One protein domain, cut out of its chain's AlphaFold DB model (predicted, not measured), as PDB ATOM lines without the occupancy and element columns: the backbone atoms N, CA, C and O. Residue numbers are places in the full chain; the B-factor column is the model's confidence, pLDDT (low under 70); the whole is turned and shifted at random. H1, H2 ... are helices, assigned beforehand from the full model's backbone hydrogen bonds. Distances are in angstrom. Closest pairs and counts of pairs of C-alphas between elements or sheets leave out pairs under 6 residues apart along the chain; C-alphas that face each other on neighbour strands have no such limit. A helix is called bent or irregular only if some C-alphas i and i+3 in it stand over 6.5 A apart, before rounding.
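Overview. This is residues 292 to 439 of the 505 residues of an uncharacterized protein of Mytilus coruscus (UniProt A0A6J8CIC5). The longest helix, H7, runs out from a cluster of crossed helices that has H3 at its core, and the stretch after H7, residues 420 to 431, folds back toward the short H8. H1, H2, H5 and H6 pack round H3, and only H6 among them runs nearly side by side with it. The printed part has 148 residues with eight named helices, H1 to H8 in chain order, and no named strand; the class is all helix. The whole is compact, with a radius of gyration of the C-alphas of 15.9 A, yet its outline is elongated, with spans of 54 by 33 by 29 A.

Along the chain. H7, residues 398 to 419, is 33.7 A long and starts with C-alpha 398 at (163.357, 123.490, 177.234). It is irregular: C-alphas 416 and 419 are 7.0 A apart. H3, residues 329 to 346, is 26.2 A long, and H6, residues 369 to 385, 24.6 A. H1, residues 303 to 312, is 14.3 A long and begins with C-alpha 303 at (177.699, 113.569, 188.791). H5 spans residues 357 to 363. The short helices are H2, residues 314 to 317, H4, residues 348 to 351, and H8, residues 432 to 436, which ends with C-alpha 436 at (155.686, 132.171, 185.995).

Arrangement. H7 touches H3, the hub, with its residues 401 to 405 alone; the closest C-alphas, of Leu 332 and Cys 405, are 6.7 A apart. The two run opposite ways at a steep tilt of 68 degrees, only just short of about perpendicular. H7 and H6 only just touch, with 3 pairs of C-alphas within 8 A, closest at Val 374 and Ala 398, 5.8 A. H3 and H6 touch at Cys 333 and Leu 370, their closest C-alphas, 6.4 A apart, and run the same way at a shallow tilt of 23 degrees. H1 is about perpendicular to H3 at 76 degrees and touches it, closest at Ile 309 and Val 342, 6.2 A between C-alphas. H2 touches H3, the C-alphas of Ile 317 and Ala 334 being closest at 5.2 A. H5 touches H3 at a steep tilt of 65 degrees, opposite ways, with the C-alphas of Cys 341 and Val 357 closest at 6.0 A. H4 and H6 only just touch, with 3 pairs of C-alphas within 8 A, the closest those of Ala 350 and Arg 383, 5.9 A. H8 is close to H7 but not clearly touching, with the C-alphas of Leu 406 and Cys 433 closest at 7.1 A. H1 and H7 are apart. In H1, H3, H5 and H6 every O i to N i+4 pair is within hydrogen-bond range; H7 has 15 of 18 and H8 0 of 1, with 2 of 2 O i to N i+3 pairs, while H2 and H4 are too short for an i+4 pair.

Size, cuts and confidence. The two C-alphas farthest apart, of Pro 353 and Asn 421, are separated by 54.1 A. The printed part has no cut. The links H2 to H3, H6 to H7 and H7 to H8 are long. The mean pLDDT of the printed part is 86.8; it is under 70 at residues 320 to 322, 324 to 327 and 428 to 439.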
ATOM      1  N   CYS A 292     169.291 112.147 191.630       90.00
ATOM      2  CA  CYS A 292     169.318 111.511 192.952       90.00
ATOM      3  C   CYS A 292     168.153 110.506 193.036       90.00
ATOM      4  O   CYS A 292     167.522 110.224 192.021       90.00
ATOM      5  N   ASP A 293     167.829 109.964 194.207       85.06
ATOM      6  CA  ASP A 293     166.725 108.996 194.322       85.06
ATOM      7  C   ASP A 293     165.356 109.574 193.908       85.06
ATOM      8  O   ASP A 293     164.474 108.845 193.454       85.06
ATOM      9  N   PHE A 294     165.203 110.900 193.965       85.25
ATOM     10  CA  PHE A 294     163.976 111.616 193.599       85.25
ATOM     11  C   PHE A 294     163.991 112.255 192.204       85.25
ATOM     12  O   PHE A 294     162.953 112.757 191.753       85.25
ATOM     13  N   VAL A 295     165.157 112.288 191.550       88.69
ATOM     14  CA  VAL A 295     165.398 112.993 190.285       88.69
ATOM     15  C   VAL A 295     166.202 112.102 189.360       88.69
ATOM     16  O   VAL A 295     167.289 111.648 189.704       88.69
ATOM     17  N   SER A 296     165.728 111.907 188.141       86.75
ATOM     18  CA  SER A 296     166.474 111.115 187.173       86.75
ATOM     19  C   SER A 296     167.848 111.700 186.829       86.75
ATOM     20  O   SER A 296     168.073 112.904 186.911       86.75
ATOM     21  N   PHE A 297     168.776 110.859 186.375       89.44
ATOM     22  CA  PHE A 297     170.049 111.343 185.832       89.44
ATOM     23  C   PHE A 297     169.959 111.581 184.321       89.44
ATOM     24  O   PHE A 297     169.136 110.974 183.640       89.44
ATOM     25  N   PHE A 298     170.870 112.400 183.793       90.81
ATOM     26  CA  PHE A 298     171.028 112.619 182.355       90.81
ATOM     27  C   PHE A 298     171.853 111.501 181.710       90.81
ATOM     28  O   PHE A 298     173.021 111.298 182.060       90.81
ATOM     29  N   HIS A 299     171.277 110.783 180.745       88.00
ATOM     30  CA  HIS A 299     171.929 109.624 180.132       88.00
ATOM     31  C   HIS A 299     173.357 109.905 179.620       88.00
ATOM     32  O   HIS A 299     173.613 110.797 178.812       88.00
ATOM     33  N   GLY A 300     174.315 109.091 180.068       89.00
ATOM     34  CA  GLY A 300     175.719 109.211 179.669       89.00
ATOM     35  C   GLY A 300     176.481 110.367 180.330       89.00
ATOM     36  O   GLY A 300     177.616 110.625 179.929       89.00
ATOM     37  N   TYR A 301     175.897 111.025 181.336       91.44
ATOM     38  CA  TYR A 301     176.544 112.053 182.147       91.44
ATOM     39  C   TYR A 301     176.496 111.659 183.624       91.44
ATOM     40  O   TYR A 301     175.438 111.401 184.190       91.44
ATOM     41  N   GLY A 302     177.664 111.580 184.264       90.88
ATOM     42  CA  GLY A 302     177.760 111.278 185.693       90.88
ATOM     43  C   GLY A 302     177.854 112.546 186.540       90.88
ATOM     44  O   GLY A 302     178.296 113.583 186.051       90.88
ATOM     45  N   LYS A 303     177.565 112.444 187.843       92.00
ATOM     46  CA  LYS A 303     177.699 113.569 188.791       92.00
ATOM     47  C   LYS A 303     179.077 114.237 188.745       92.00
ATOM     48  O   LYS A 303     179.178 115.455 188.777       92.00
ATOM     49  N   LYS A 304     180.146 113.440 188.586       92.75
ATOM     50  CA  LYS A 304     181.517 113.944 188.374       92.75
ATOM     51  C   LYS A 304     181.580 114.959 187.226       92.75
ATOM     52  O   LYS A 304     182.164 116.017 187.400       92.75
ATOM     53  N   THR A 305     180.968 114.645 186.084       94.19
ATOM     54  CA  THR A 305     180.924 115.541 184.923       94.19
ATOM     55  C   THR A 305     180.208 116.841 185.266       94.19
ATOM     56  O   THR A 305     180.721 117.903 184.946       94.19
ATOM     57  N   PHE A 306     179.069 116.771 185.959       95.44
ATOM     58  CA  PHE A 306     178.337 117.962 186.393       95.44
ATOM     59  C   PHE A 306     179.185 118.867 187.294       95.44
ATOM     60  O   PHE A 306     179.275 120.060 187.025       95.44
ATOM     61  N   PHE A 307     179.869 118.311 188.300       93.56
ATOM     62  CA  PHE A 307     180.751 119.090 189.178       93.56
ATOM     63  C   PHE A 307     181.953 119.690 188.440       93.56
ATOM     64  O   PHE A 307     182.247 120.872 188.620       93.56
ATOM     65  N   ASP A 308     182.621 118.906 187.586       93.81
ATOM     66  CA  ASP A 308     183.758 119.384 186.790       93.81
ATOM     67  C   ASP A 308     183.337 120.558 185.888       93.81
ATOM     68  O   ASP A 308     184.015 121.584 185.836       93.81
ATOM     69  N   ILE A 309     182.196 120.422 185.203       96.12
ATOM     70  CA  ILE A 309     181.661 121.436 184.289       96.12
ATOM     71  C   ILE A 309     181.183 122.674 185.035       96.12
ATOM     72  O   ILE A 309     181.487 123.785 184.595       96.12
ATOM     73  N   PHE A 310     180.479 122.492 186.153       94.62
ATOM     74  CA  PHE A 310     180.039 123.595 186.994       94.62
ATOM     75  C   PHE A 310     181.235 124.436 187.440       94.62
ATOM     76  O   PHE A 310     181.256 125.631 187.180       94.62
ATOM     77  N   ARG A 311     182.281 123.813 187.993       92.00
ATOM     78  CA  ARG A 311     183.486 124.522 188.453       92.00
ATOM     79  C   ARG A 311     184.213 125.253 187.320       92.00
ATOM     80  O   ARG A 311     184.650 126.381 187.508       92.00
ATOM     81  N   GLN A 312     184.341 124.629 186.148       93.50
ATOM     82  CA  GLN A 312     185.012 125.234 184.986       93.50
ATOM     83  C   GLN A 312     184.260 126.435 184.404       93.50
ATOM     84  O   GLN A 312     184.869 127.267 183.737       93.50
ATOM     85  N   ASN A 313     182.946 126.511 184.622       94.62
ATOM     86  CA  ASN A 313     182.074 127.519 184.026       94.62
ATOM     87  C   ASN A 313     181.265 128.272 185.093       94.62
ATOM     88  O   ASN A 313     180.212 128.819 184.768       94.62
ATOM     89  N   ALA A 314     181.729 128.292 186.346       92.00
ATOM     90  CA  ALA A 314     180.958 128.787 187.485       92.00
ATOM     91  C   ALA A 314     180.553 130.253 187.296       92.00
ATOM     92  O   ALA A 314     179.383 130.584 187.487       92.00
ATOM     93  N   ASP A 315     181.480 131.076 186.796       91.12
ATOM     94  CA  ASP A 315     181.244 132.481 186.457       91.12
ATOM     95  C   ASP A 315     180.138 132.649 185.414       91.12
ATOM     96  O   ASP A 315     179.353 133.579 185.493       91.12
ATOM     97  N   PHE A 316     180.050 131.770 184.410       93.44
ATOM     98  CA  PHE A 316     179.004 131.864 183.390       93.44
ATOM     99  C   PHE A 316     177.669 131.340 183.921       93.44
ATOM    100  O   PHE A 316     176.652 132.027 183.820       93.44
ATOM    101  N   ILE A 317     177.684 130.148 184.516       93.44
ATOM    102  CA  ILE A 317     176.491 129.471 185.033       93.44
ATOM    103  C   ILE A 317     175.816 130.328 186.108       93.44
ATOM    104  O   ILE A 317     174.595 130.459 186.094       93.44
ATOM    105  N   SER A 318     176.612 130.980 186.956       88.25
ATOM    106  CA  SER A 318     176.142 131.724 188.129       88.25
ATOM    107  C   SER A 318     176.313 133.242 188.021       88.25
ATOM    108  O   SER A 318     176.148 133.934 189.019       88.25
ATOM    109  N   SER A 319     176.646 133.762 186.829       78.19
ATOM    110  CA  SER A 319     177.037 135.169 186.569       78.19
ATOM    111  C   SER A 319     176.151 136.228 187.213       78.19
ATOM    112  O   SER A 319     176.649 137.293 187.563       78.19
ATOM    113  N   ASP A 320     174.866 135.935 187.371       66.19
ATOM    114  CA  ASP A 320     173.906 136.910 187.859       66.19
ATOM    115  C   ASP A 320     173.306 136.504 189.220       66.19
ATOM    116  O   ASP A 320     172.739 137.362 189.895       66.19
ATOM    117  N   LEU A 321     173.374 135.220 189.624       61.62
ATOM    118  CA  LEU A 321     172.429 134.619 190.585       61.62
ATOM    119  C   LEU A 321     172.917 133.352 191.294       61.62
ATOM    120  O   LEU A 321     173.753 132.601 190.790       61.62
ATOM    121  N   SER A 322     172.260 133.052 192.418       66.44
ATOM    122  CA  SER A 322     172.343 131.747 193.060       66.44
ATOM    123  C   SER A 322     171.561 130.714 192.249       66.44
ATOM    124  O   SER A 322     170.355 130.839 192.043       66.44
ATOM    125  N   ILE A 323     172.232 129.635 191.842       70.62
ATOM    126  CA  ILE A 323     171.593 128.447 191.246       70.62
ATOM    127  C   ILE A 323     170.514 127.834 192.172       70.62
ATOM    128  O   ILE A 323     169.699 127.018 191.748       70.62
ATOM    129  N   CYS A 324     170.519 128.242 193.442       65.75
ATOM    130  CA  CYS A 324     169.628 127.806 194.510       65.75
ATOM    131  C   CYS A 324     168.267 128.500 194.472       65.75
ATOM    132  O   CYS A 324     167.320 127.986 195.057       65.75
ATOM    133  N   ASP A 325     168.148 129.611 193.740       67.88
ATOM    134  CA  ASP A 325     166.882 130.305 193.517       67.88
ATOM    135  C   ASP A 325     166.147 129.742 192.294       67.88
ATOM    136  O   ASP A 325     165.455 130.457 191.584       67.88
ATOM    137  N   ALA A 326     166.272 128.446 192.005       58.62
ATOM    138  CA  ALA A 326     165.633 127.807 190.852       58.62
ATOM    139  C   ALA A 326     164.089 127.862 190.860       58.62
ATOM    140  O   ALA A 326     163.459 127.511 189.866       58.62
ATOM    141  N   ASP A 327     163.488 128.380 191.935       65.00
ATOM    142  CA  ASP A 327     162.080 128.781 192.026       65.00
ATOM    143  C   ASP A 327     161.764 130.123 191.339       65.00
ATOM    144  O   ASP A 327     160.611 130.560 191.336       65.00
ATOM    145  N   ASN A 328     162.756 130.782 190.738       81.75
ATOM    146  CA  ASN A 328     162.575 131.932 189.863       81.75
ATOM    147  C   ASN A 328     163.158 131.672 188.452       81.75
ATOM    148  O   ASN A 328     163.966 130.767 188.224       81.75
ATOM    149  N   ILE A 329     162.757 132.500 187.479       87.44
ATOM    150  CA  ILE A 329     163.225 132.444 186.071       87.44
ATOM    151  C   ILE A 329     164.759 132.437 185.980       87.44
ATOM    152  O   ILE A 329     165.371 131.865 185.082       87.44
ATOM    153  N   GLN A 330     165.368 133.107 186.936       88.06
ATOM    154  CA  GLN A 330     166.775 133.375 187.065       88.06
ATOM    155  C   GLN A 330     167.574 132.096 187.410       88.06
ATOM    156  O   GLN A 330     168.528 131.763 186.700       88.06
ATOM    157  N   GLY A 331     167.142 131.304 188.393       89.06
ATOM    158  CA  GLY A 331     167.728 129.999 188.686       89.06
ATOM    159  C   GLY A 331     167.413 128.949 187.610       89.06
ATOM    160  O   GLY A 331     168.270 128.118 187.306       89.06
ATOM    161  N   LEU A 332     166.261 129.044 186.926       91.56
ATOM    162  CA  LEU A 332     165.991 128.244 185.721       91.56
ATOM    163  C   LEU A 332     167.002 128.542 184.597       91.56
ATOM    164  O   LEU A 332     167.513 127.618 183.963       91.56
ATOM    165  N   CYS A 333     167.346 129.814 184.373       93.62
ATOM    166  CA  CYS A 333     168.386 130.193 183.414       93.62
ATOM    167  C   CYS A 333     169.757 129.625 183.815       93.62
ATOM    168  O   CYS A 333     170.455 129.071 182.966       93.62
ATOM    169  N   ALA A 334     170.132 129.695 185.099       93.44
ATOM    170  CA  ALA A 334     171.369 129.086 185.598       93.44
ATOM    171  C   ALA A 334     171.395 127.564 185.359       93.44
ATOM    172  O   ALA A 334     172.397 127.021 184.885       93.44
ATOM    173  N   PHE A 335     170.272 126.880 185.595       95.00
ATOM    174  CA  PHE A 335     170.116 125.464 185.271       95.00
ATOM    175  C   PHE A 335     170.298 125.190 183.768       95.00
ATOM    176  O   PHE A 335     171.079 124.312 183.398       95.00
ATOM    177  N   PHE A 336     169.666 125.971 182.886       96.06
ATOM    178  CA  PHE A 336     169.862 125.836 181.440       96.06
ATOM    179  C   PHE A 336     171.325 126.034 181.032       96.06
ATOM    180  O   PHE A 336     171.850 125.224 180.270       96.06
ATOM    181  N   ARG A 337     172.020 127.042 181.578       96.81
ATOM    182  CA  ARG A 337     173.461 127.252 181.331       96.81
ATOM    183  C   ARG A 337     174.280 126.028 181.740       96.81
ATOM    184  O   ARG A 337     175.132 125.595 180.967       96.81
ATOM    185  N   LEU A 338     173.998 125.435 182.905       97.06
ATOM    186  CA  LEU A 338     174.665 124.212 183.365       97.06
ATOM    187  C   LEU A 338     174.451 123.049 182.385       97.06
ATOM    188  O   LEU A 338     175.426 122.426 181.964       97.06
ATOM    189  N   ILE A 339     173.204 122.778 181.985       97.38
ATOM    190  CA  ILE A 339     172.889 121.688 181.047       97.38
ATOM    191  C   ILE A 339     173.553 121.920 179.688       97.38
ATOM    192  O   ILE A 339     174.200 121.014 179.160       97.38
ATOM    193  N   LEU A 340     173.480 123.138 179.150       97.94
ATOM    194  CA  LEU A 340     174.145 123.495 177.899       97.94
ATOM    195  C   LEU A 340     175.661 123.278 177.991       97.94
ATOM    196  O   LEU A 340     176.242 122.667 177.099       97.94
ATOM    197  N   CYS A 341     176.316 123.694 179.081       98.12
ATOM    198  CA  CYS A 341     177.746 123.446 179.294       98.12
ATOM    199  C   CYS A 341     178.084 121.945 179.353       98.12
ATOM    200  O   CYS A 341     179.085 121.518 178.768       98.12
ATOM    201  N   VAL A 342     177.249 121.134 180.013       97.31
ATOM    202  CA  VAL A 342     177.430 119.675 180.106       97.31
ATOM    203  C   VAL A 342     177.373 119.032 178.717       97.31
ATOM    204  O   VAL A 342     178.279 118.280 178.341       97.31
ATOM    205  N   TYR A 343     176.359 119.375 177.924       97.00
ATOM    206  CA  TYR A 343     176.180 118.839 176.575       97.00
ATOM    207  C   TYR A 343     177.227 119.375 175.589       97.00
ATOM    208  O   TYR A 343     177.780 118.604 174.800       97.00
ATOM    209  N   PHE A 344     177.597 120.654 175.687       97.44
ATOM    210  CA  PHE A 344     178.662 121.255 174.882       97.44
ATOM    211  C   PHE A 344     179.997 120.541 175.091       97.44
ATOM    212  O   PHE A 344     180.697 120.240 174.125       97.44
ATOM    213  N   SER A 345     180.351 120.212 176.338       96.19
ATOM    214  CA  SER A 345     181.609 119.518 176.622       96.19
ATOM    215  C   SER A 345     181.680 118.133 175.981       96.19
ATOM    216  O   SER A 345     182.760 117.734 175.540       96.19
ATOM    217  N   LYS A 346     180.571 117.384 175.937       94.12
ATOM    218  CA  LYS A 346     180.538 116.041 175.335       94.12
ATOM    219  C   LYS A 346     180.460 116.097 173.811       94.12
ATOM    220  O   LYS A 346     181.104 115.297 173.138       94.12
ATOM    221  N   HIS A 347     179.722 117.063 173.271       94.25
ATOM    222  CA  HIS A 347     179.444 117.187 171.839       94.25
ATOM    223  C   HIS A 347     180.180 118.367 171.192       94.25
ATOM    224  O   HIS A 347     179.718 118.917 170.202       94.25
ATOM    225  N   ARG A 348     181.361 118.738 171.705       94.75
ATOM    226  CA  ARG A 348     182.117 119.939 171.295       94.75
ATOM    227  C   ARG A 348     182.299 120.091 169.785       94.75
ATOM    228  O   ARG A 348     182.291 121.202 169.269       94.75
ATOM    229  N   THR A 349     182.465 118.986 169.058       93.62
ATOM    230  CA  THR A 349     182.617 119.028 167.599       93.62
ATOM    231  C   THR A 349     181.361 119.552 166.903       93.62
ATOM    232  O   THR A 349     181.498 120.183 165.856       93.62
ATOM    233  N   ALA A 350     180.162 119.307 167.451       92.69
ATOM    234  CA  ALA A 350     178.868 119.752 166.917       92.69
ATOM    235  C   ALA A 350     178.724 121.275 166.887       92.69
ATOM    236  O   ALA A 350     177.999 121.817 166.059       92.69
ATOM    237  N   PHE A 351     179.460 121.963 167.756       94.44
ATOM    238  CA  PHE A 351     179.298 123.391 167.995       94.44
ATOM    239  C   PHE A 351     180.412 124.244 167.386       94.44
ATOM    240  O   PHE A 351     180.475 125.443 167.636       94.44
ATOM    241  N   GLN A 352     181.289 123.663 166.564       91.81
ATOM    242  CA  GLN A 352     182.302 124.444 165.853       91.81
ATOM    243  C   GLN A 352     181.643 125.470 164.905       91.81
ATOM    244  O   GLN A 352     180.637 125.147 164.270       91.81
ATOM    245  N   PRO A 353     182.185 126.699 164.797       94.69
ATOM    246  CA  PRO A 353     183.474 127.154 165.334       94.69
ATOM    247  C   PRO A 353     183.431 127.705 166.772       94.69
ATOM    248  O   PRO A 353     184.454 128.199 167.240       94.69
ATOM    249  N   ALA A 354     182.296 127.648 167.477       94.88
ATOM    250  CA  ALA A 354     182.188 128.229 168.812       94.88
ATOM    251  C   ALA A 354     183.162 127.571 169.802       94.88
ATOM    252  O   ALA A 354     183.325 126.347 169.854       94.88
ATOM    253  N   SER A 355     183.810 128.405 170.609       95.00
ATOM    254  CA  SER A 355     184.799 127.985 171.600       95.00
ATOM    255  C   SER A 355     184.171 127.608 172.944       95.00
ATOM    256  O   SER A 355     184.734 126.780 173.663       95.00
ATOM    257  N   SER A 356     183.004 128.179 173.266       97.50
ATOM    258  CA  SER A 356     182.286 127.987 174.530       97.50
ATOM    259  C   SER A 356     180.778 128.227 174.386       97.50
ATOM    260  O   SER A 356     180.328 128.883 173.446       97.50
ATOM    261  N   VAL A 357     179.999 127.757 175.367       97.44
ATOM    262  CA  VAL A 357     178.556 128.057 175.466       97.44
ATOM    263  C   VAL A 357     178.310 129.545 175.679       97.44
ATOM    264  O   VAL A 357     177.380 130.089 175.095       97.44
ATOM    265  N   LYS A 358     179.163 130.220 176.461       97.50
ATOM    266  CA  LYS A 358     179.071 131.666 176.685       97.50
ATOM    267  C   LYS A 358     179.155 132.446 175.373       97.50
ATOM    268  O   LYS A 358     178.341 133.324 175.141       97.50
ATOM    269  N   GLU A 359     180.068 132.073 174.476       97.50
ATOM    270  CA  GLU A 359     180.175 132.705 173.155       97.50
ATOM    271  C   GLU A 359     178.899 132.522 172.314       97.50
ATOM    272  O   GLU A 359     178.445 133.461 171.660       97.50
ATOM    273  N   MET A 360     178.312 131.319 172.322       97.69
ATOM    274  CA  MET A 360     177.051 131.056 171.615       97.69
ATOM    275  C   MET A 360     175.893 131.841 172.230       97.69
ATOM    276  O   MET A 360     175.088 132.433 171.511       97.69
ATOM    277  N   TYR A 361     175.847 131.885 173.562       97.06
ATOM    278  CA  TYR A 361     174.901 132.694 174.305       97.06
ATOM    279  C   TYR A 361     175.047 134.158 173.898       97.06
ATOM    280  O   TYR A 361     174.103 134.722 173.371       97.06
ATOM    281  N   ASP A 362     176.221 134.772 174.007       96.31
ATOM    282  CA  ASP A 362     176.433 136.190 173.695       96.31
ATOM    283  C   ASP A 362     176.001 136.569 172.264       96.31
ATOM    284  O   ASP A 362     175.430 137.640 172.070       96.31
ATOM    285  N   LYS A 363     176.162 135.663 171.287       97.00
ATOM    286  CA  LYS A 363     175.713 135.850 169.891       97.00
ATOM    287  C   LYS A 363     174.207 135.696 169.667       97.00
ATOM    288  O   LYS A 363     173.705 136.140 168.638       97.00
ATOM    289  N   THR A 364     173.490 135.052 170.583       96.44
ATOM    290  CA  THR A 364     172.045 134.835 170.457       96.44
ATOM    291  C   THR A 364     171.295 136.121 170.814       96.44
ATOM    292  O   THR A 364     171.473 136.668 171.908       96.44
ATOM    293  N   ILE A 365     170.467 136.614 169.891       95.69
ATOM    294  CA  ILE A 365     169.699 137.860 170.032       95.69
ATOM    295  C   ILE A 365     168.235 137.500 170.290       95.69
ATOM    296  O   ILE A 365     167.568 136.958 169.411       95.69
ATOM    297  N   CYS A 366     167.741 137.800 171.491       95.12
ATOM    298  CA  CYS A 366     166.338 137.640 171.885       95.12
ATOM    299  C   CYS A 366     165.927 138.783 172.824       95.12
ATOM    300  O   CYS A 366     166.794 139.430 173.415       95.12
ATOM    301  N   GLU A 367     164.620 139.014 172.968       92.00
ATOM    302  CA  GLU A 367     164.068 140.100 173.791       92.00
ATOM    303  C   GLU A 367     164.249 139.856 175.293       92.00
ATOM    304  O   GLU A 367     164.558 140.786 176.039       92.00
ATOM    305  N   SER A 368     164.111 138.604 175.741       94.31
ATOM    306  CA  SER A 368     164.293 138.220 177.139       94.31
ATOM    307  C   SER A 368     165.455 137.244 177.336       94.31
ATOM    308  O   SER A 368     165.858 136.501 176.435       94.31
ATOM    309  N   ALA A 369     165.993 137.215 178.560       92.00
ATOM    310  CA  ALA A 369     167.021 136.251 178.937       92.00
ATOM    311  C   ALA A 369     166.509 134.806 178.830       92.00
ATOM    312  O   ALA A 369     167.258 133.934 178.398       92.00
ATOM    313  N   LEU A 370     165.250 134.536 179.185       93.25
ATOM    314  CA  LEU A 370     164.684 133.191 179.098       93.25
ATOM    315  C   LEU A 370     164.573 132.733 177.639       93.25
ATOM    316  O   LEU A 370     165.069 131.655 177.311       93.25
ATOM    317  N   ASP A 371     164.030 133.577 176.758       95.12
ATOM    318  CA  ASP A 371     163.894 133.269 175.326       95.12
ATOM    319  C   ASP A 371     165.249 132.990 174.687       95.12
ATOM    320  O   ASP A 371     165.395 132.063 173.893       95.12
ATOM    321  N   LYS A 372     166.277 133.731 175.113       95.88
ATOM    322  CA  LYS A 372     167.658 133.516 174.689       95.88
ATOM    323  C   LYS A 372     168.171 132.113 175.031       95.88
ATOM    324  O   LYS A 372     168.819 131.484 174.197       95.88
ATOM    325  N   HIS A 373     167.877 131.594 176.226       96.38
ATOM    326  CA  HIS A 373     168.257 130.225 176.594       96.38
ATOM    327  C   HIS A 373     167.411 129.176 175.864       96.38
ATOM    328  O   HIS A 373     167.958 128.161 175.437       96.38
ATOM    329  N   VAL A 374     166.105 129.409 175.690       96.31
ATOM    330  CA  VAL A 374     165.211 128.499 174.952       96.31
ATOM    331  C   VAL A 374     165.649 128.378 173.490       96.31
ATOM    332  O   VAL A 374     165.780 127.265 172.978       96.31
ATOM    333  N   ALA A 375     165.956 129.503 172.839       96.94
ATOM    334  CA  ALA A 375     166.494 129.537 171.484       96.94
ATOM    335  C   ALA A 375     167.830 128.786 171.387       96.94
ATOM    336  O   ALA A 375     168.035 128.000 170.464       96.94
ATOM    337  N   LEU A 376     168.713 128.963 172.375       97.38
ATOM    338  CA  LEU A 376     169.994 128.261 172.422       97.38
ATOM    339  C   LEU A 376     169.832 126.744 172.632       97.38
ATOM    340  O   LEU A 376     170.549 125.966 172.011       97.38
ATOM    341  N   ILE A 377     168.874 126.302 173.454       97.19
ATOM    342  CA  ILE A 377     168.538 124.875 173.604       97.19
ATOM    343  C   ILE A 377     168.040 124.299 172.273       97.19
ATOM    344  O   ILE A 377     168.456 123.204 171.896       97.19
ATOM    345  N   LYS A 378     167.203 125.037 171.534       95.38
ATOM    346  CA  LYS A 378     166.730 124.618 170.209       95.38
ATOM    347  C   LYS A 378     167.882 124.483 169.204       95.38
ATOM    348  O   LYS A 378     167.991 123.442 168.562       95.38
ATOM    349  N   ASP A 379     168.786 125.463 169.142       95.75
ATOM    350  CA  ASP A 379     170.003 125.388 168.312       95.75
ATOM    351  C   ASP A 379     170.884 124.184 168.707       95.75
ATOM    352  O   ASP A 379     171.421 123.489 167.843       95.75
ATOM    353  N   PHE A 380     170.977 123.861 170.005       95.88
ATOM    354  CA  PHE A 380     171.664 122.651 170.461       95.88
ATOM    355  C   PHE A 380     170.996 121.374 169.955       95.88
ATOM    356  O   PHE A 380     171.699 120.488 169.467       95.88
ATOM    357  N   CYS A 381     169.667 121.277 170.048       92.62
ATOM    358  CA  CYS A 381     168.920 120.142 169.513       92.62
ATOM    359  C   CYS A 381     169.208 119.951 168.016       92.62
ATOM    360  O   CYS A 381     169.585 118.857 167.598       92.62
ATOM    361  N   GLU A 382     169.102 121.018 167.224       90.88
ATOM    362  CA  GLU A 382     169.298 120.982 165.771       90.88
ATOM    363  C   GLU A 382     170.725 120.550 165.396       90.88
ATOM    364  O   GLU A 382     170.913 119.637 164.591       90.88
ATOM    365  N   ARG A 383     171.754 121.124 166.036       92.94
ATOM    366  CA  ARG A 383     173.163 120.782 165.753       92.94
ATOM    367  C   ARG A 383     173.563 119.388 166.220       92.94
ATOM    368  O   ARG A 383     174.471 118.778 165.646       92.94
ATOM    369  N   MET A 384     172.954 118.898 167.299       91.25
ATOM    370  CA  MET A 384     173.245 117.570 167.834       91.25
ATOM    371  C   MET A 384     172.555 116.457 167.053       91.25
ATOM    372  O   MET A 384     173.118 115.364 166.978       91.25
ATOM    373  N   TRP A 385     171.386 116.730 166.469       85.06
ATOM    374  CA  TRP A 385     170.544 115.735 165.802       85.06
ATOM    375  C   TRP A 385     171.304 114.893 164.772       85.06
ATOM    376  O   TRP A 385     171.201 113.670 164.765       85.06
ATOM    377  N   GLU A 386     172.151 115.525 163.960       79.56
ATOM    378  CA  GLU A 386     172.927 114.833 162.922       79.56
ATOM    379  C   GLU A 386     174.119 114.025 163.464       79.56
ATOM    380  O   GLU A 386     174.770 113.290 162.719       79.56
ATOM    381  N   ARG A 387     174.466 114.186 164.746       83.06
ATOM    382  CA  ARG A 387     175.735 113.703 165.319       83.06
ATOM    383  C   ARG A 387     175.585 112.729 166.475       83.06
ATOM    384  O   ARG A 387     176.588 112.126 166.869       83.06
ATOM    385  N   VAL A 388     174.391 112.588 167.039       81.50
ATOM    386  CA  VAL A 388     174.124 111.608 168.094       81.50
ATOM    387  C   VAL A 388     173.482 110.347 167.533       81.50
ATOM    388  O   VAL A 388     172.743 110.374 166.555       81.50
ATOM    389  N   TRP A 389     173.768 109.213 168.169       73.94
ATOM    390  CA  TRP A 389     173.352 107.896 167.672       73.94
ATOM    391  C   TRP A 389     171.999 107.456 168.220       73.94
ATOM    392  O   TRP A 389     171.420 106.472 167.760       73.94
ATOM    393  N   SER A 390     171.524 108.140 169.258       77.88
ATOM    394  CA  SER A 390     170.300 107.790 169.958       77.88
ATOM    395  C   SER A 390     169.667 109.012 170.608       77.88
ATOM    396  O   SER A 390     170.355 109.906 171.092       77.88
ATOM    397  N   GLU A 391     168.340 109.010 170.675       77.50
ATOM    398  CA  GLU A 391     167.556 110.078 171.302       77.50
ATOM    399  C   GLU A 391     167.896 110.276 172.789       77.50
ATOM    400  O   GLU A 391     167.821 111.388 173.293       77.50
ATOM    401  N   VAL A 392     168.335 109.225 173.495       80.19
ATOM    402  CA  VAL A 392     168.782 109.340 174.897       80.19
ATOM    403  C   VAL A 392     170.027 110.222 175.047       80.19
ATOM    404  O   VAL A 392     170.272 110.743 176.127       80.19
ATOM    405  N   GLU A 393     170.819 110.394 173.984       85.81
ATOM    406  CA  GLU A 393     171.987 111.279 173.969       85.81
ATOM    407  C   GLU A 393     171.643 112.719 173.573       85.81
ATOM    408  O   GLU A 393     172.506 113.586 173.698       85.81
ATOM    409  N   MET A 394     170.415 112.989 173.115       88.88
ATOM    410  CA  MET A 394     169.965 114.349 172.821       88.88
ATOM    411  C   MET A 394     169.811 115.162 174.105       88.88
ATOM    412  O   MET A 394     169.512 114.633 175.182       88.88
ATOM    413  N   ILE A 395     170.015 116.474 173.990       93.50
ATOM    414  CA  ILE A 395     169.594 117.406 175.034       93.50
ATOM    415  C   ILE A 395     168.054 117.400 175.096       93.50
ATOM    416  O   ILE A 395     167.400 117.402 174.050       93.50
ATOM    417  N   PRO A 396     167.443 117.336 176.291       91.62
ATOM    418  CA  PRO A 396     166.005 117.527 176.417       91.62
ATOM    419  C   PRO A 396     165.563 118.912 175.944       91.62
ATOM    420  O   PRO A 396     166.310 119.880 176.072       91.62
ATOM    421  N   ASN A 397     164.330 119.021 175.447       90.81
ATOM    422  CA  ASN A 397     163.763 120.321 175.109       90.81
ATOM    423  C   ASN A 397     163.600 121.212 176.362       90.81
ATOM    424  O   ASN A 397     163.645 120.738 177.501       90.81
ATOM    425  N   ALA A 398     163.399 122.514 176.148       92.25
ATOM    426  CA  ALA A 398     163.357 123.490 177.234       92.25
ATOM    427  C   ALA A 398     162.227 123.242 178.249       92.25
ATOM    428  O   ALA A 398     162.450 123.423 179.446       92.25
ATOM    429  N   GLU A 399     161.046 122.792 177.811       88.00
ATOM    430  CA  GLU A 399     159.920 122.539 178.724       88.00
ATOM    431  C   GLU A 399     160.209 121.349 179.639       88.00
ATOM    432  O   GLU A 399     159.994 121.407 180.848       88.00
ATOM    433  N   ALA A 400     160.794 120.284 179.100       86.69
ATOM    434  CA  ALA A 400     161.152 119.144 179.917       86.69
ATOM    435  C   ALA A 400     162.315 119.435 180.875       86.69
ATOM    436  O   ALA A 400     162.302 118.977 182.018       86.69
ATOM    437  N   LEU A 401     163.300 120.230 180.442       92.06
ATOM    438  CA  LEU A 401     164.341 120.742 181.335       92.06
ATOM    439  C   LEU A 401     163.735 121.595 182.456       92.06
ATOM    440  O   LEU A 401     164.129 121.463 183.612       92.06
ATOM    441  N   LYS A 402     162.741 122.427 182.155       90.00
ATOM    442  CA  LYS A 402     162.029 123.221 183.159       90.00
ATOM    443  C   LYS A 402     161.285 122.347 184.174       90.00
ATOM    444  O   LYS A 402     161.425 122.586 185.372       90.00
ATOM    445  N   LEU A 403     160.568 121.309 183.738       85.69
ATOM    446  CA  LEU A 403     159.920 120.343 184.642       85.69
ATOM    447  C   LEU A 403     160.940 119.602 185.520       85.69
ATOM    448  O   LEU A 403     160.713 119.412 186.716       85.69
ATOM    449  N   HIS A 404     162.088 119.231 184.949       89.19
ATOM    450  CA  HIS A 404     163.197 118.640 185.700       89.19
ATOM    451  C   HIS A 404     163.731 119.603 186.763       89.19
ATOM    452  O   HIS A 404     163.880 119.218 187.918       89.19
ATOM    453  N   CYS A 405     163.951 120.867 186.396       90.44
ATOM    454  CA  CYS A 405     164.396 121.916 187.311       90.44
ATOM    455  C   CYS A 405     163.421 122.091 188.486       90.44
ATOM    456  O   CYS A 405     163.843 122.045 189.638       90.44
ATOM    457  N   LEU A 406     162.114 122.173 188.208       86.44
ATOM    458  CA  LEU A 406     161.058 122.233 189.226       86.44
ATOM    459  C   LEU A 406     161.103 121.040 190.184       86.44
ATOM    460  O   LEU A 406     161.011 121.207 191.401       86.44
ATOM    461  N   ARG A 407     161.284 119.825 189.652       87.38
ATOM    462  CA  ARG A 407     161.436 118.625 190.479       87.38
ATOM    463  C   ARG A 407     162.675 118.721 191.370       87.38
ATOM    464  O   ARG A 407     162.607 118.339 192.534       87.38
ATOM    465  N   CYS A 408     163.782 119.250 190.862       91.31
ATOM    466  CA  CYS A 408     164.988 119.477 191.655       91.31
ATOM    467  C   CYS A 408     164.772 120.514 192.768       91.31
ATOM    468  O   CYS A 408     165.224 120.281 193.889       91.31
ATOM    469  N   CYS A 409     164.043 121.603 192.503       88.50
ATOM    470  CA  CYS A 409     163.655 122.573 193.532       88.50
ATOM    471  C   CYS A 409     162.827 121.922 194.639       88.50
ATOM    472  O   CYS A 409     163.125 122.096 195.818       88.50
ATOM    473  N   TRP A 410     161.834 121.112 194.257       88.56
ATOM    474  CA  TRP A 410     161.012 120.361 195.202       88.56
ATOM    475  C   TRP A 410     161.868 119.470 196.111       88.56
ATOM    476  O   TRP A 410     161.680 119.465 197.326       88.56
ATOM    477  N   VAL A 411     162.862 118.770 195.552       90.06
ATOM    478  CA  VAL A 411     163.794 117.944 196.339       90.06
ATOM    479  C   VAL A 411     164.642 118.795 197.275       90.06
ATOM    480  O   VAL A 411     164.821 118.424 198.429       90.06
ATOM    481  N   MET A 412     165.143 119.941 196.820       90.94
ATOM    482  CA  MET A 412     165.903 120.854 197.675       90.94
ATOM    483  C   MET A 412     165.055 121.350 198.858       90.94
ATOM    484  O   MET A 412     165.521 121.335 199.996       90.94
ATOM    485  N   GLN A 413     163.796 121.729 198.616       89.31
ATOM    486  CA  GLN A 413     162.851 122.126 199.668       89.31
ATOM    487  C   GLN A 413     162.526 120.968 200.621       89.31
ATOM    488  O   GLN A 413     162.471 121.171 201.833       89.31
ATOM    489  N   TYR A 414     162.339 119.754 200.094       89.62
ATOM    490  CA  TYR A 414     162.158 118.549 200.898       89.62
ATOM    491  C   TYR A 414     163.372 118.317 201.808       89.62
ATOM    492  O   TYR A 414     163.218 118.251 203.023       89.62
ATOM    493  N   LEU A 415     164.588 118.300 201.254       91.75
ATOM    494  CA  LEU A 415     165.811 118.071 202.024       91.75
ATOM    495  C   LEU A 415     166.056 119.157 203.077       91.75
ATOM    496  O   LEU A 415     166.452 118.825 204.188       91.75
ATOM    497  N   LYS A 416     165.751 120.433 202.801       91.00
ATOM    498  CA  LYS A 416     165.882 121.526 203.788       91.00
ATOM    499  C   LYS A 416     165.028 121.326 205.048       91.00
ATOM    500  O   LYS A 416     165.365 121.884 206.089       91.00
ATOM    501  N   GLN A 417     163.981 120.497 205.003       91.69
ATOM    502  CA  GLN A 417     163.181 120.141 206.183       91.69
ATOM    503  C   GLN A 417     163.871 119.126 207.110       91.69
ATOM    504  O   GLN A 417     163.366 118.865 208.203       91.69
ATOM    505  N   GLY A 418     165.025 118.565 206.728       91.62
ATOM    506  CA  GLY A 418     165.719 117.531 207.504       91.62
ATOM    507  C   GLY A 418     166.287 117.993 208.857       91.62
ATOM    508  O   GLY A 418     166.767 117.172 209.629       91.62
ATOM    509  N   ASN A 419     166.197 119.279 209.207       91.69
ATOM    510  CA  ASN A 419     166.492 119.773 210.560       91.69
ATOM    511  C   ASN A 419     165.244 119.863 211.471       91.69
ATOM    512  O   ASN A 419     165.355 120.202 212.653       91.69
ATOM    513  N   THR A 420     164.058 119.544 210.952       92.50
ATOM    514  CA  THR A 420     162.783 119.554 211.684       92.50
ATOM    515  C   THR A 420     162.359 118.135 212.061       92.50
ATOM    516  O   THR A 420     162.736 117.180 211.397       92.50
ATOM    517  N   ASN A 421     161.550 117.949 213.106       90.62
ATOM    518  CA  ASN A 421     161.002 116.620 213.433       90.62
ATOM    519  C   ASN A 421     159.909 116.158 212.461       90.62
ATOM    520  O   ASN A 421     159.514 114.994 212.495       90.62
ATOM    521  N   PHE A 422     159.400 117.070 211.633       91.44
ATOM    522  CA  PHE A 422     158.255 116.833 210.777       91.44
ATOM    523  C   PHE A 422     158.567 117.275 209.351       91.44
ATOM    524  O   PHE A 422     158.578 118.465 209.051       91.44
ATOM    525  N   MET A 423     158.791 116.307 208.473       89.62
ATOM    526  CA  MET A 423     158.848 116.522 207.037       89.62
ATOM    527  C   MET A 423     157.441 116.430 206.464       89.62
ATOM    528  O   MET A 423     156.719 115.453 206.662       89.62
ATOM    529  N   SER A 424     157.071 117.461 205.727       89.50
ATOM    530  CA  SER A 424     155.906 117.471 204.857       89.50
ATOM    531  C   SER A 424     156.377 117.352 203.414       89.50
ATOM    532  O   SER A 424     157.424 117.891 203.049       89.50
ATOM    533  N   LEU A 425     155.613 116.646 202.583       84.12
ATOM    534  CA  LEU A 425     155.832 116.695 201.142       84.12
ATOM    535  C   LEU A 425     155.424 118.097 200.674       84.12
ATOM    536  O   LEU A 425     154.249 118.438 200.830       84.12
ATOM    537  N   PRO A 426     156.347 118.915 200.130       78.56
ATOM    538  CA  PRO A 426     155.965 120.204 199.571       78.56
ATOM    539  C   PRO A 426     154.912 119.990 198.481       78.56
ATOM    540  O   PRO A 426     154.994 119.017 197.722       78.56
ATOM    541  N   GLU A 427     153.927 120.879 198.385       76.44
ATOM    542  CA  GLU A 427     153.001 120.836 197.257       76.44
ATOM    543  C   GLU A 427     153.791 121.031 195.960       76.44
ATOM    544  O   GLU A 427     154.655 121.896 195.867       76.44
ATOM    545  N   ILE A 428     153.497 120.255 194.918       64.25
ATOM    546  CA  ILE A 428     154.212 120.396 193.635       64.25
ATOM    547  C   ILE A 428     154.065 121.831 193.083       64.25
ATOM    548  O   ILE A 428     154.983 122.358 192.456       64.25
ATOM    549  N   ASN A 429     152.947 122.491 193.398       64.56
ATOM    550  CA  ASN A 429     152.641 123.858 192.984       64.56
ATOM    551  C   ASN A 429     153.246 124.945 193.891       64.56
ATOM    552  O   ASN A 429     153.156 126.122 193.553       64.56
ATOM    553  N   SER A 430     153.868 124.597 195.027       63.94
ATOM    554  CA  SER A 430     154.449 125.598 195.934       63.94
ATOM    555  C   SER A 430     155.756 126.201 195.412       63.94
ATOM    556  O   SER A 430     156.201 127.236 195.913       63.94
ATOM    557  N   CYS A 431     156.380 125.594 194.396       60.44
ATOM    558  CA  CYS A 431     157.532 126.182 193.716       60.44
ATOM    559  C   CYS A 431     157.075 127.393 192.885       60.44
ATOM    560  O   CYS A 431     156.310 127.255 191.930       60.44
ATOM    561  N   LYS A 432     157.570 128.595 193.218       57.47
ATOM    562  CA  LYS A 432     157.170 129.871 192.579       57.47
ATOM    563  C   LYS A 432     157.372 129.902 191.057       57.47
ATOM    564  O   LYS A 432     156.714 130.689 190.375       57.47
ATOM    565  N   CYS A 433     158.202 129.013 190.513       50.28
ATOM    566  CA  CYS A 433     158.376 128.827 189.076       50.28
ATOM    567  C   CYS A 433     157.098 128.362 188.357       50.28
ATOM    568  O   CYS A 433     156.954 128.641 187.168       50.28
ATOM    569  N   VAL A 434     156.152 127.719 189.054       49.00
ATOM    570  CA  VAL A 434     154.857 127.320 188.473       49.00
ATOM    571  C   VAL A 434     154.006 128.551 188.137       49.00
ATOM    572  O   VAL A 434     153.395 128.602 187.077       49.00
ATOM    573  N   ASN A 435     154.064 129.606 188.956       46.00
ATOM    574  CA  ASN A 435     153.304 130.844 188.725       46.00
ATOM    575  C   ASN A 435     153.886 131.733 187.612       46.00
ATOM    576  O   ASN A 435     153.243 132.695 187.202       46.00
ATOM    577  N   CYS A 436     155.091 131.436 187.115       43.59
ATOM    578  CA  CYS A 436     155.686 132.171 185.995       43.59
ATOM    579  C   CYS A 436     155.133 131.725 184.634       43.59
ATOM    580  O   CYS A 436     155.474 132.324 183.617       43.59
ATOM    581  N   VAL A 437     154.301 130.678 184.590       44.31
ATOM    582  CA  VAL A 437     153.733 130.158 183.349       44.31
ATOM    583  C   VAL A 437     152.283 129.767 183.599       44.31
ATOM    584  O   VAL A 437     152.009 128.786 184.282       44.31
ATOM    585  N   ASN A 438     151.354 130.503 182.989       40.72
ATOM    586  CA  ASN A 438     150.030 129.969 182.685       40.72
ATOM    587  C   ASN A 438     150.237 128.736 181.795       40.72
ATOM    588  O   ASN A 438     150.329 128.858 180.576       40.72
ATOM    589  N   LEU A 439     150.388 127.554 182.394       42.03
ATOM    590  CA  LEU A 439     150.281 126.298 181.666       42.03
ATOM    591  C   LEU A 439     148.863 126.280 181.081       42.03
ATOM    592  O   LEU A 439     147.907 126.349 181.861       42.03
TER     593      LEU A 439